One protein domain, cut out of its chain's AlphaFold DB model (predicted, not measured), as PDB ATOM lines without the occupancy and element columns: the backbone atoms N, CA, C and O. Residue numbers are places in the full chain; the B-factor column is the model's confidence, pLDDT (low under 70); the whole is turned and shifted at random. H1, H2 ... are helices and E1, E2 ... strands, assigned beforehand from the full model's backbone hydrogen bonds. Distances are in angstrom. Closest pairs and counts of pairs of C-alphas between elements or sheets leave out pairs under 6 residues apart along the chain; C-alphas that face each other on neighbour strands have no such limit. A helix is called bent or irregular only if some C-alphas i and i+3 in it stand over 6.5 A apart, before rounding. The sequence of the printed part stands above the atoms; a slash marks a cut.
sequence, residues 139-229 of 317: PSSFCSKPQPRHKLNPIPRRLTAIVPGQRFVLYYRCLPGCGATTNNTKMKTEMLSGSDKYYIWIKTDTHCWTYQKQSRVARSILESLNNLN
ATOM      1  N   PRO A 139      26.549 112.941  40.944       53.69
ATOM      2  CA  PRO A 139      27.544 112.876  39.864       53.69
ATOM      3  C   PRO A 139      28.120 111.478  39.580       53.69
ATOM      4  O   PRO A 139      28.691 111.249  38.515       53.69
ATOM      5  N   SER A 140      27.963 110.529  40.501       55.31
ATOM      6  CA  SER A 140      28.476 109.166  40.392       55.31
ATOM      7  C   SER A 140      27.622 108.195  39.563       55.31
ATOM      8  O   SER A 140      28.125 107.128  39.219       55.31
ATOM      9  N   SER A 141      26.369 108.500  39.205       66.25
ATOM     10  CA  SER A 141      25.510 107.499  38.528       66.25
ATOM     11  C   SER A 141      25.466 107.611  36.998       66.25
ATOM     12  O   SER A 141      25.403 106.595  36.305       66.25
ATOM     13  N   PHE A 142      25.527 108.830  36.462       72.62
ATOM     14  CA  PHE A 142      25.225 109.098  35.052       72.62
ATOM     15  C   PHE A 142      26.466 109.301  34.178       72.62
ATOM     16  O   PHE A 142      26.499 108.814  33.047       72.62
ATOM     17  N   CYS A 143      27.509 109.945  34.710       80.88
ATOM     18  CA  CYS A 143      28.812 110.054  34.046       80.88
ATOM     19  C   CYS A 143      29.756 108.888  34.363       80.88
ATOM     20  O   CYS A 143      30.892 108.920  33.917       80.88
ATOM     21  N   SER A 144      29.341 107.883  35.136       83.50
ATOM     22  CA  SER A 144      30.202 106.737  35.471       83.50
ATOM     23  C   SER A 144      30.213 105.651  34.404       83.50
ATOM     24  O   SER A 144      31.113 104.812  34.389       83.50
ATOM     25  N   LYS A 145      29.223 105.650  33.504       88.06
ATOM     26  CA  LYS A 145      29.136 104.670  32.427       88.06
ATOM     27  C   LYS A 145      28.501 105.234  31.156       88.06
ATOM     28  O   LYS A 145      27.613 106.090  31.242       88.06
ATOM     29  N   PRO A 146      28.907 104.721  29.984       88.50
ATOM     30  CA  PRO A 146      28.248 105.029  28.726       88.50
ATOM     31  C   PRO A 146      26.775 104.619  28.755       88.50
ATOM     32  O   PRO A 146      26.419 103.564  29.282       88.50
ATOM     33  N   GLN A 147      25.916 105.448  28.169       85.19
ATOM     34  CA  GLN A 147      24.494 105.163  28.044       85.19
ATOM     35  C   GLN A 147      24.216 104.498  26.691       85.19
ATOM     36  O   GLN A 147      24.737 104.958  25.670       85.19
ATOM     37  N   PRO A 148      23.405 103.433  26.658       85.19
ATOM     38  CA  PRO A 148      23.004 102.780  25.418       85.19
ATOM     39  C   PRO A 148      22.105 103.691  24.568       85.19
ATOM     40  O   PRO A 148      21.241 104.414  25.074       85.19
ATOM     41  N   ARG A 149      22.321 103.646  23.254       81.06
ATOM     42  CA  ARG A 149      21.672 104.480  22.237       81.06
ATOM     43  C   ARG A 149      21.391 103.672  20.992       81.06
ATOM     44  O   ARG A 149      22.125 102.747  20.667       81.06
ATOM     45  N   HIS A 150      20.384 104.092  20.241       78.00
ATOM     46  CA  HIS A 150      20.053 103.462  18.974       78.00
ATOM     47  C   HIS A 150      19.950 104.518  17.883       78.00
ATOM     48  O   HIS A 150      19.209 105.490  18.009       78.00
ATOM     49  N   LYS A 151      20.692 104.324  16.793       75.81
ATOM     50  CA  LYS A 151      20.566 105.152  15.588       75.81
ATOM     51  C   LYS A 151      20.065 104.320  14.429       75.81
ATOM     52  O   LYS A 151      20.322 103.117  14.362       75.81
ATOM     53  N   LEU A 152      19.363 104.964  13.504       72.75
ATOM     54  CA  LEU A 152      18.997 104.316  12.255       72.75
ATOM     55  C   LEU A 152      20.278 103.899  11.524       72.75
ATOM     56  O   LEU A 152      21.231 104.675  11.426       72.75
ATOM     57  N   ASN A 153      20.296 102.667  11.030       72.25
ATOM     58  CA  ASN A 153      21.372 102.177  10.193       72.25
ATOM     59  C   ASN A 153      21.466 103.080   8.940       72.25
ATOM     60  O   ASN A 153      20.468 103.210   8.227       72.25
ATOM     61  N   PRO A 154      22.616 103.740   8.688       69.31
ATOM     62  CA  PRO A 154      22.775 104.696   7.591       69.31
ATOM     63  C   PRO A 154      22.743 104.058   6.196       69.31
ATOM     64  O   PRO A 154      22.727 104.789   5.207       69.31
ATOM     65  N   ILE A 155      22.741 102.723   6.090       69.56
ATOM     66  CA  ILE A 155      22.624 102.030   4.805       69.56
ATOM     67  C   ILE A 155      21.339 102.508   4.086       69.56
ATOM     68  O   ILE A 155      20.262 102.517   4.693       69.56
ATOM     69  N   PRO A 156      21.423 102.932   2.807       58.03
ATOM     70  CA  PRO A 156      20.323 103.585   2.102       58.03
ATOM     71  C   PRO A 156      19.010 102.800   2.150       58.03
ATOM     72  O   PRO A 156      18.966 101.612   1.836       58.03
ATOM     73  N   ARG A 157      17.903 103.505   2.435       53.69
ATOM     74  CA  ARG A 157      16.527 102.961   2.512       53.69
ATOM     75  C   ARG A 157      16.075 102.171   1.277       53.69
ATOM     76  O   ARG A 157      15.113 101.418   1.379       53.69
ATOM     77  N   ARG A 158      16.731 102.354   0.124       50.06
ATOM     78  CA  ARG A 158      16.441 101.601  -1.108       50.06
ATOM     79  C   ARG A 158      16.772 100.114  -0.982       50.06
ATOM     80  O   ARG A 158      16.268  99.318  -1.760       50.06
ATOM     81  N   LEU A 159      17.565  99.739   0.017       49.00
ATOM     82  CA  LEU A 159      17.864  98.356   0.318       49.00
ATOM     83  C   LEU A 159      16.845  97.867   1.352       49.00
ATOM     84  O   LEU A 159      17.071  97.916   2.559       49.00
ATOM     85  N   THR A 160      15.742  97.298   0.865       51.19
ATOM     86  CA  THR A 160      14.843  96.358   1.575       51.19
ATOM     87  C   THR A 160      15.571  95.103   2.089       51.19
ATOM     88  O   THR A 160      14.951  94.087   2.394       51.19
ATOM     89  N   ALA A 161      16.898  95.164   2.181       56.44
ATOM     90  CA  ALA A 161      17.805  94.056   2.309       56.44
ATOM     91  C   ALA A 161      18.555  94.065   3.644       56.44
ATOM     92  O   ALA A 161      19.556  93.389   3.735       56.44
ATOM     93  N   ILE A 162      18.145  94.796   4.684       60.09
ATOM     94  CA  ILE A 162      18.741  94.625   6.026       60.09
ATOM     95  C   ILE A 162      17.927  93.578   6.786       60.09
ATOM     96  O   ILE A 162      16.695  93.640   6.776       60.09
ATOM     97  N   VAL A 163      18.596  92.623   7.441       62.62
ATOM     98  CA  VAL A 163      17.924  91.614   8.276       62.62
ATOM     99  C   VAL A 163      17.021  92.318   9.303       62.62
ATOM    100  O   VAL A 163      17.492  93.240   9.983       62.62
ATOM    101  N   PRO A 164      15.734  91.931   9.433       55.03
ATOM    102  CA  PRO A 164      14.855  92.448  10.474       55.03
ATOM    103  C   PRO A 164      15.544  92.390  11.841       55.03
ATOM    104  O   PRO A 164      15.919  91.321  12.306       55.03
ATOM    105  N   GLY A 165      15.763  93.557  12.451       58.72
ATOM    106  CA  GLY A 165      16.477  93.704  13.729       58.72
ATOM    107  C   GLY A 165      17.865  94.325  13.656       58.72
ATOM    108  O   GLY A 165      18.320  94.860  14.656       58.72
ATOM    109  N   GLN A 166      18.483  94.399  12.476       64.50
ATOM    110  CA  GLN A 166      19.749  95.129  12.270       64.50
ATOM    111  C   GLN A 166      19.546  96.548  11.707       64.50
ATOM    112  O   GLN A 166      20.487  97.228  11.286       64.50
ATOM    113  N   ARG A 167      18.290  97.005  11.676       65.94
ATOM    114  CA  ARG A 167      17.906  98.326  11.164       65.94
ATOM    115  C   ARG A 167      18.292  99.460  12.106       65.94
ATOM    116  O   ARG A 167      18.536 100.571  11.643       65.94
ATOM    117  N   PHE A 168      18.319  99.194  13.403       73.38
ATOM    118  CA  PHE A 168      18.875 100.111  14.381       73.38
ATOM    119  C   PHE A 168      20.214  99.571  14.826       73.38
ATOM    120  O   PHE A 168      20.374  98.368  15.021       73.38
ATOM    121  N   VAL A 169      21.167 100.476  14.975       78.06
ATOM    122  CA  VAL A 169      22.461 100.129  15.519       78.06
ATOM    123  C   VAL A 169      22.545 100.620  16.951       78.06
ATOM    124  O   VAL A 169      22.435 101.825  17.189       78.06
ATOM    125  N   LEU A 170      22.747  99.674  17.870       82.00
ATOM    126  CA  LEU A 170      23.115  99.950  19.250       82.00
ATOM    127  C   LEU A 170      24.533 100.529  19.288       82.00
ATOM    128  O   LEU A 170      25.458  99.996  18.679       82.00
ATOM    129  N   TYR A 171      24.696 101.623  20.013       85.50
ATOM    130  CA  TYR A 171      25.989 102.204  20.346       85.50
ATOM    131  C   TYR A 171      25.919 102.813  21.738       85.50
ATOM    132  O   TYR A 171      24.833 103.011  22.280       85.50
ATOM    133  N   TYR A 172      27.071 103.113  22.322       88.50
ATOM    134  CA  TYR A 172      27.134 103.690  23.653       88.50
ATOM    135  C   TYR A 172      27.694 105.103  23.592       88.50
ATOM    136  O   TYR A 172      28.614 105.383  22.824       88.50
ATOM    137  N   ARG A 173      27.123 106.008  24.386       87.19
ATOM    138  CA  ARG A 173      27.583 107.395  24.471       87.19
ATOM    139  C   ARG A 173      27.460 107.917  25.895       87.19
ATOM    140  O   ARG A 173      26.438 107.705  26.545       87.19
ATOM    141  N   CYS A 174      28.481 108.607  26.377       86.25
ATOM    142  CA  CYS A 174      28.426 109.378  27.605       86.25
ATOM    143  C   CYS A 174      27.416 110.522  27.464       86.25
ATOM    144  O   CYS A 174      27.079 110.968  26.361       86.25
ATOM    145  N   LEU A 175      26.905 111.000  28.595       82.25
ATOM    146  CA  LEU A 175      25.991 112.135  28.599       82.25
ATOM    147  C   LEU A 175      26.744 113.454  28.353       82.25
ATOM    148  O   LEU A 175      27.926 113.562  28.687       82.25
ATOM    149  N   PRO A 176      26.080 114.475  27.785       74.06
ATOM    150  CA  PRO A 176      26.642 115.815  27.654       74.06
ATOM    151  C   PRO A 176      27.184 116.349  28.971       74.06
ATOM    152  O   PRO A 176      26.516 116.280  30.000       74.06
ATOM    153  N   GLY A 177      28.388 116.913  28.918       73.19
ATOM    154  CA  GLY A 177      29.077 117.417  30.104       73.19
ATOM    155  C   GLY A 177      29.823 116.347  30.908       73.19
ATOM    156  O   GLY A 177      30.432 116.694  31.916       73.19
ATOM    157  N   CYS A 178      29.824 115.083  30.478       82.81
ATOM    158  CA  CYS A 178      30.767 114.074  30.959       82.81
ATOM    159  C   CYS A 178      32.029 114.070  30.081       82.81
ATOM    160  O   CYS A 178      31.962 114.341  28.880       82.81
ATOM    161  N   GLY A 179      33.175 113.733  30.670       83.50
ATOM    162  CA  GLY A 179      34.343 113.332  29.894       83.50
ATOM    163  C   GLY A 179      34.135 111.930  29.324       83.50
ATOM    164  O   GLY A 179      33.447 111.113  29.943       83.50
ATOM    165  N   ALA A 180      34.684 111.672  28.137       89.44
ATOM    166  CA  ALA A 180      34.495 110.417  27.423       89.44
ATOM    167  C   ALA A 180      35.782 109.955  26.733       89.44
ATOM    168  O   ALA A 180      36.454 110.740  26.064       89.44
ATOM    169  N   THR A 181      36.080 108.661  26.842       88.50
ATOM    170  CA  THR A 181      37.052 107.988  25.976       88.50
ATOM    171  C   THR A 181      36.268 107.384  24.831       88.50
ATOM    172  O   THR A 181      35.363 106.578  25.055       88.50
ATOM    173  N   THR A 182      36.601 107.778  23.606       87.88
ATOM    174  CA  THR A 182      35.885 107.325  22.411       87.88
ATOM    175  C   THR A 182      36.689 106.264  21.677       87.88
ATOM    176  O   THR A 182      37.913 106.340  21.594       87.88
ATOM    177  N   ASN A 183      35.995 105.266  21.139       86.56
ATOM    178  CA  ASN A 183      36.569 104.280  20.239       86.56
ATOM    179  C   ASN A 183      35.686 104.150  18.992       86.56
ATOM    180  O   ASN A 183      34.461 104.283  19.048       86.56
ATOM    181  N   ASN A 184      36.307 103.874  17.851       83.88
ATOM    182  CA  ASN A 184      35.590 103.539  16.631       83.88
ATOM    183  C   ASN A 184      35.342 102.033  16.609       83.88
ATOM    184  O   ASN A 184      36.253 101.240  16.372       83.88
ATOM    185  N   THR A 185      34.094 101.622  16.807       78.75
ATOM    186  CA  THR A 185      33.704 100.223  16.657       78.75
ATOM    187  C   THR A 185      33.268  99.962  15.221       78.75
ATOM    188  O   THR A 185      32.420 100.668  14.667       78.75
ATOM    189  N   LYS A 186      33.852  98.928  14.610       78.69
ATOM    190  CA  LYS A 186      33.440  98.416  13.302       78.69
ATOM    191  C   LYS A 186      32.293  97.432  13.502       78.69
ATOM    192  O   LYS A 186      32.513  96.337  14.011       78.69
ATOM    193  N   MET A 187      31.084  97.797  13.087       75.94
ATOM    194  CA  MET A 187      29.942  96.888  13.131       75.94
ATOM    195  C   MET A 187      29.701  96.268  11.758       75.94
ATOM    196  O   MET A 187      29.651  96.966  10.745       75.94
ATOM    197  N   LYS A 188      29.556  94.943  11.735       73.38
ATOM    198  CA  LYS A 188      29.175  94.179  10.549       73.38
ATOM    199  C   LYS A 188      27.649  94.083  10.497       73.38
ATOM    200  O   LYS A 188      27.035  93.602  11.445       73.38
ATOM    201  N   THR A 189      27.051  94.525   9.397       69.69
ATOM    202  CA  THR A 189      25.626  94.348   9.098       69.69
ATOM    203  C   THR A 189      25.486  93.373   7.936       69.69
ATOM    204  O   THR A 189      26.197  93.482   6.933       69.69
ATOM    205  N   GLU A 190      24.579  92.412   8.079       64.69
ATOM    206  CA  GLU A 190      24.313  91.400   7.062       64.69
ATOM    207  C   GLU A 190      23.106  91.795   6.220       64.69
ATOM    208  O   GLU A 190      22.091  92.283   6.734       64.69
ATOM    209  N   MET A 191      23.226  91.593   4.906       64.31
ATOM    210  CA  MET A 191      22.114  91.799   3.997       64.31
ATOM    211  C   MET A 191      21.256  90.539   3.844       64.31
ATOM    212  O   MET A 191      21.753  89.420   3.820       64.31
ATOM    213  N   LEU A 192      19.955  90.725   3.639       59.94
ATOM    214  CA  LEU A 192      18.981  89.691   3.303       59.94
ATOM    215  C   LEU A 192      19.269  88.997   1.967       59.94
ATOM    216  O   LEU A 192      18.782  87.888   1.775       59.94
ATOM    217  N   SER A 193      20.015  89.635   1.056       61.41
ATOM    218  CA  SER A 193      20.466  89.043  -0.213       61.41
ATOM    219  C   SER A 193      21.656  88.083  -0.049       61.41
ATOM    220  O   SER A 193      22.094  87.492  -1.029       61.41
ATOM    221  N   GLY A 194      22.158  87.883   1.174       57.41
ATOM    222  CA  GLY A 194      23.043  86.772   1.544       57.41
ATOM    223  C   GLY A 194      24.515  86.896   1.133       57.41
ATOM    224  O   GLY A 194      25.363  86.338   1.825       57.41
ATOM    225  N   SER A 195      24.857  87.640   0.077       59.09
ATOM    226  CA  SER A 195      26.253  87.786  -0.377       59.09
ATOM    227  C   SER A 195      26.971  88.997   0.218       59.09
ATOM    228  O   SER A 195      28.159  88.923   0.541       59.09
ATOM    229  N   ASP A 196      26.257  90.108   0.403       66.31
ATOM    230  CA  ASP A 196      26.904  91.386   0.674       66.31
ATOM    231  C   ASP A 196      26.979  91.666   2.176       66.31
ATOM    232  O   ASP A 196      25.986  91.641   2.912       66.31
ATOM    233  N   LYS A 197      28.195  91.953   2.644       68.69
ATOM    234  CA  LYS A 197      28.477  92.375   4.018       68.69
ATOM    235  C   LYS A 197      28.809  93.857   3.996       68.69
ATOM    236  O   LYS A 197      29.774  94.261   3.352       68.69
ATOM    237  N   TYR A 198      28.049  94.650   4.744       74.44
ATOM    238  CA  TYR A 198      28.322  96.073   4.903       74.44
ATOM    239  C   TYR A 198      28.932  96.322   6.273       74.44
ATOM    240  O   TYR A 198      28.512  95.750   7.281       74.44
ATOM    241  N   TYR A 199      29.939  97.187   6.307       77.56
ATOM    242  CA  TYR A 199      30.583  97.599   7.543       77.56
ATOM    243  C   TYR A 199      30.249  99.051   7.823       77.56
ATOM    244  O   TYR A 199      30.373  99.908   6.948       77.56
ATOM    245  N   ILE A 200      29.851  99.318   9.059       79.19
ATOM    246  CA  ILE A 200      29.522 100.657   9.526       79.19
ATOM    247  C   ILE A 200      30.465 100.973  10.668       79.19
ATOM    248  O   ILE A 200      30.575 100.215  11.632       79.19
ATOM    249  N   TRP A 201      31.149 102.101  10.549       80.44
ATOM    250  CA  TRP A 201      31.973 102.629  11.621       80.44
ATOM    251  C   TRP A 201      31.117 103.479  12.542       80.44
ATOM    252  O   TRP A 201      30.391 104.377  12.104       80.44
ATOM    253  N   ILE A 202      31.166 103.165  13.830       83.12
ATOM    254  CA  ILE A 202      30.348 103.829  14.831       83.12
ATOM    255  C   ILE A 202      31.241 104.230  15.985       83.12
ATOM    256  O   ILE A 202      31.873 103.393  16.621       83.12
ATOM    257  N   LYS A 203      31.271 105.536  16.239       86.44
ATOM    258  CA  LYS A 203      31.874 106.092  17.443       86.44
ATOM    259  C   LYS A 203      31.046 105.645  18.640       86.44
ATOM    260  O   LYS A 203      29.851 105.945  18.699       86.44
ATOM    261  N   THR A 204      31.684 104.915  19.543       88.38
ATOM    262  CA  THR A 204      31.118 104.506  20.821       88.38
ATOM    263  C   THR A 204      32.029 104.991  21.935       88.38
ATOM    264  O   THR A 204      33.255 104.914  21.828       88.38
ATOM    265  N   ASP A 205      31.433 105.464  23.015       90.69
ATOM    266  CA  ASP A 205      32.180 105.831  24.207       90.69
ATOM    267  C   ASP A 205      32.391 104.566  25.042       90.69
ATOM    268  O   ASP A 205      31.459 103.782  25.241       90.69
ATOM    269  N   THR A 206      33.625 104.332  25.483       89.88
ATOM    270  CA  THR A 206      34.020 103.133  26.242       89.88
ATOM    271  C   THR A 206      34.145 103.410  27.731       89.88
ATOM    272  O   THR A 206      33.909 102.525  28.550       89.88
ATOM    273  N   HIS A 207      34.483 104.644  28.088       89.56
ATOM    274  CA  HIS A 207      34.608 105.084  29.466       89.56
ATOM    275  C   HIS A 207      34.039 106.489  29.604       89.56
ATOM    276  O   HIS A 207      34.276 107.334  28.741       89.56
ATOM    277  N   CYS A 208      33.307 106.720  30.692       89.00
ATOM    278  CA  CYS A 208      32.796 108.030  31.057       89.00
ATOM    279  C   CYS A 208      33.352 108.414  32.420       89.00
ATOM    280  O   CYS A 208      33.486 107.565  33.303       89.00
ATOM    281  N   TRP A 209      33.622 109.700  32.596       86.12
ATOM    282  CA  TRP A 209      33.924 110.270  33.898       86.12
ATOM    283  C   TRP A 209      33.203 111.598  34.054       86.12
ATOM    284  O   TRP A 209      32.809 112.255  33.084       86.12
ATOM    285  N   THR A 210      33.016 112.013  35.301       80.25
ATOM    286  CA  THR A 210      32.563 113.368  35.576       80.25
ATOM    287  C   THR A 210      33.599 114.322  35.013       80.25
ATOM    288  O   THR A 210      34.777 114.254  35.361       80.25
ATOM    289  N   TYR A 211      33.171 115.214  34.121       67.75
ATOM    290  CA  TYR A 211      34.037 116.306  33.723       67.75
ATOM    291  C   TYR A 211      34.209 117.181  34.965       67.75
ATOM    292  O   TYR A 211      33.366 118.025  35.279       67.75
ATOM    293  N   GLN A 212      35.283 116.947  35.724       59.28
ATOM    294  CA  GLN A 212      35.805 117.956  36.620       59.28
ATOM    295  C   GLN A 212      36.189 119.088  35.690       59.28
ATOM    296  O   GLN A 212      37.229 119.045  35.040       59.28
ATOM    297  N   LYS A 213      35.275 120.055  35.553       52.12
ATOM    298  CA  LYS A 213      35.553 121.360  34.972       52.12
ATOM    299  C   LYS A 213      36.948 121.702  35.479       52.12
ATOM    300  O   LYS A 213      37.088 121.821  36.697       52.12
ATOM    301  N   GLN A 214      37.967 121.751  34.612       44.78
ATOM    302  CA  GLN A 214      39.236 122.367  34.991       44.78
ATOM    303  C   GLN A 214      38.826 123.690  35.612       44.78
ATOM    304  O   GLN A 214      38.045 124.446  35.025       44.78
ATOM    305  N   SER A 215      39.109 123.773  36.904       42.00
ATOM    306  CA  SER A 215      38.206 124.377  37.868       42.00
ATOM    307  C   SER A 215      37.894 125.817  37.493       42.00
ATOM    308  O   SER A 215      38.659 126.502  36.814       42.00
ATOM    309  N   ARG A 216      36.782 126.339  38.013       51.31
ATOM    310  CA  ARG A 216      36.607 127.792  38.107       51.31
ATOM    311  C   ARG A 216      37.865 128.487  38.655       51.31
ATOM    312  O   ARG A 216      37.998 129.660  38.377       51.31
ATOM    313  N   VAL A 217      38.788 127.790  39.332       49.47
ATOM    314  CA  VAL A 217      40.114 128.289  39.725       49.47
ATOM    315  C   VAL A 217      41.031 128.518  38.522       49.47
ATOM    316  O   VAL A 217      41.634 129.568  38.470       49.47
ATOM    317  N   ALA A 218      41.098 127.650  37.507       48.06
ATOM    318  CA  ALA A 218      41.881 127.937  36.296       48.06
ATOM    319  C   ALA A 218      41.322 129.147  35.529       48.06
ATOM    320  O   ALA A 218      42.089 129.995  35.091       48.06
ATOM    321  N   ARG A 219      39.990 129.277  35.429       51.53
ATOM    322  CA  ARG A 219      39.337 130.439  34.792       51.53
ATOM    323  C   ARG A 219      39.420 131.708  35.649       51.53
ATOM    324  O   ARG A 219      39.675 132.763  35.098       51.53
ATOM    325  N   SER A 220      39.293 131.594  36.970       54.78
ATOM    326  CA  SER A 220      39.475 132.685  37.938       54.78
ATOM    327  C   SER A 220      40.931 133.131  38.013       54.78
ATOM    328  O   SER A 220      41.174 134.324  38.126       54.78
ATOM    329  N   ILE A 221      41.897 132.216  37.895       60.78
ATOM    330  CA  ILE A 221      43.321 132.530  37.759       60.78
ATOM    331  C   ILE A 221      43.557 133.207  36.410       60.78
ATOM    332  O   ILE A 221      44.217 134.234  36.386       60.78
ATOM    333  N   LEU A 222      42.982 132.720  35.303       57.03
ATOM    334  CA  LEU A 222      43.106 133.370  33.992       57.03
ATOM    335  C   LEU A 222      42.470 134.774  33.973       57.03
ATOM    336  O   LEU A 222      43.053 135.704  33.432       57.03
ATOM    337  N   GLU A 223      41.300 134.947  34.593       65.81
ATOM    338  CA  GLU A 223      40.619 136.239  34.759       65.81
ATOM    339  C   GLU A 223      41.389 137.161  35.711       65.81
ATOM    340  O   GLU A 223      41.556 138.340  35.413       65.81
ATOM    341  N   SER A 224      41.944 136.639  36.809       69.50
ATOM    342  CA  SER A 224      42.795 137.409  37.728       69.50
ATOM    343  C   SER A 224      44.108 137.826  37.062       69.50
ATOM    344  O   SER A 224      44.547 138.959  37.234       69.50
ATOM    345  N   LEU A 225      44.713 136.955  36.251       61.78
ATOM    346  CA  LEU A 225      45.913 137.253  35.465       61.78
ATOM    347  C   LEU A 225      45.628 138.273  34.353       61.78
ATOM    348  O   LEU A 225      46.436 139.170  34.125       61.78
ATOM    349  N   ASN A 226      44.463 138.200  33.706       60.31
ATOM    350  CA  ASN A 226      44.039 139.198  32.724       60.31
ATOM    351  C   ASN A 226      43.721 140.558  33.365       60.31
ATOM    352  O   ASN A 226      44.012 141.587  32.761       60.31
ATOM    353  N   ASN A 227      43.220 140.576  34.604       61.44
ATOM    354  CA  ASN A 227      43.027 141.805  35.382       61.44
ATOM    355  C   ASN A 227      44.346 142.372  35.945       61.44
ATOM    356  O   ASN A 227      44.449 143.571  36.172       61.44
ATOM    357  N   LEU A 228      45.384 141.548  36.129       52.19
ATOM    358  CA  LEU A 228      46.739 141.999  36.486       52.19
ATOM    359  C   LEU A 228      47.500 142.603  35.287       52.19
ATOM    360  O   LEU A 228      48.441 143.376  35.471       52.19
ATOM    361  N   ASN A 229      47.063 142.313  34.057       48.31
ATOM    362  CA  ASN A 229      47.645 142.836  32.816       48.31
ATOM    363  C   ASN A 229      47.259 144.294  32.491       48.31
ATOM    364  O   ASN A 229      47.737 144.833  31.493       48.31
TER     365      ASN A 229
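What this domain is: This is residues 139 to 229 of the 317 residues of an uncharacterized protein of Paramuricea clavata (UniProt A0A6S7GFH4). Two antiparallel hairpins, a short one of E1 and E2 and a longer, bent one of E3 and E4, lie side by side as a long narrow body, with E2 next to E4. From one end of that body a tail sticks out, residues 214 to 229, most of it the helix H2, and this tail adds to the length; the short helix H1 sits by the same end of the long hairpin. The printed part has 91 residues with two named helices and four named strands, in the order H1, E1, E2, E3, E4, H2, in two separate antiparallel sheets, E1 - E2 and E3 - E4. The class is mixed, helices and strands. The whole is extended, with a radius of gyration of the C-alphas of 20.6 A and spans of 69 by 30 by 17 A.

How they stand to each other: H1, residues 139 to 142, comes closest to E4, residues 197 to 210, at the C-alphas of Pro 139 and Thr 210, 6.6 A apart. E1, residues 147 to 152, and E2, residues 168 to 173, form a hairpin at 146 degrees between directions; N 149 and O 171 are within hydrogen-bond range at 2.8 A. E3, residues 178 to 190, forms a hairpin with E4 at 162 degrees; N 183 and O 204 are within hydrogen-bond range at 2.8 A, as are N 189 and O 198 at 2.8 A. E3 bends by 63 degrees at residue 181. E2 and E4 have 9 pairs of C-alphas within 8 A, the closest those of Arg 173 and Asp 205, 4.9 A apart. E1 and E4 are near each other, with 8 pairs of C-alphas within 10 A, and so are E2 and E3, with 9 pairs. H2, residues 216 to 228, is apart from H1, E1, E2 and E3. In H2 every O i to N i+4 pair is within hydrogen-bond range; H1 is too short for such a pair, and its one O i to N i+3 pair is not within range.

Where its parts are: H1 begins with C-alpha 139 at (27.544, 112.876, 39.864) and is irregular, but only just: C-alphas 139 and 142 are 6.54 A apart. E3 measures 33.6 A and E4 38.1 A from first to last C-alpha, E1 16.7 A and E2 15.2 A. E4 ends with C-alpha 210 at (32.563, 113.368, 35.576). H2, 17.5 A long, ends with C-alpha 228 at (46.739, 141.999, 36.486).

The domain as a whole: The C-alphas farthest apart are those of Ser 193 and Leu 228, 69.6 A. The printed part has no cut. The link from E1 to E2, 15 residues, is long. The mean pLDDT of the printed part is 70.4; residues 139 to 141, 154 to 167, 189 to 197 and 211 to 229 are under 70.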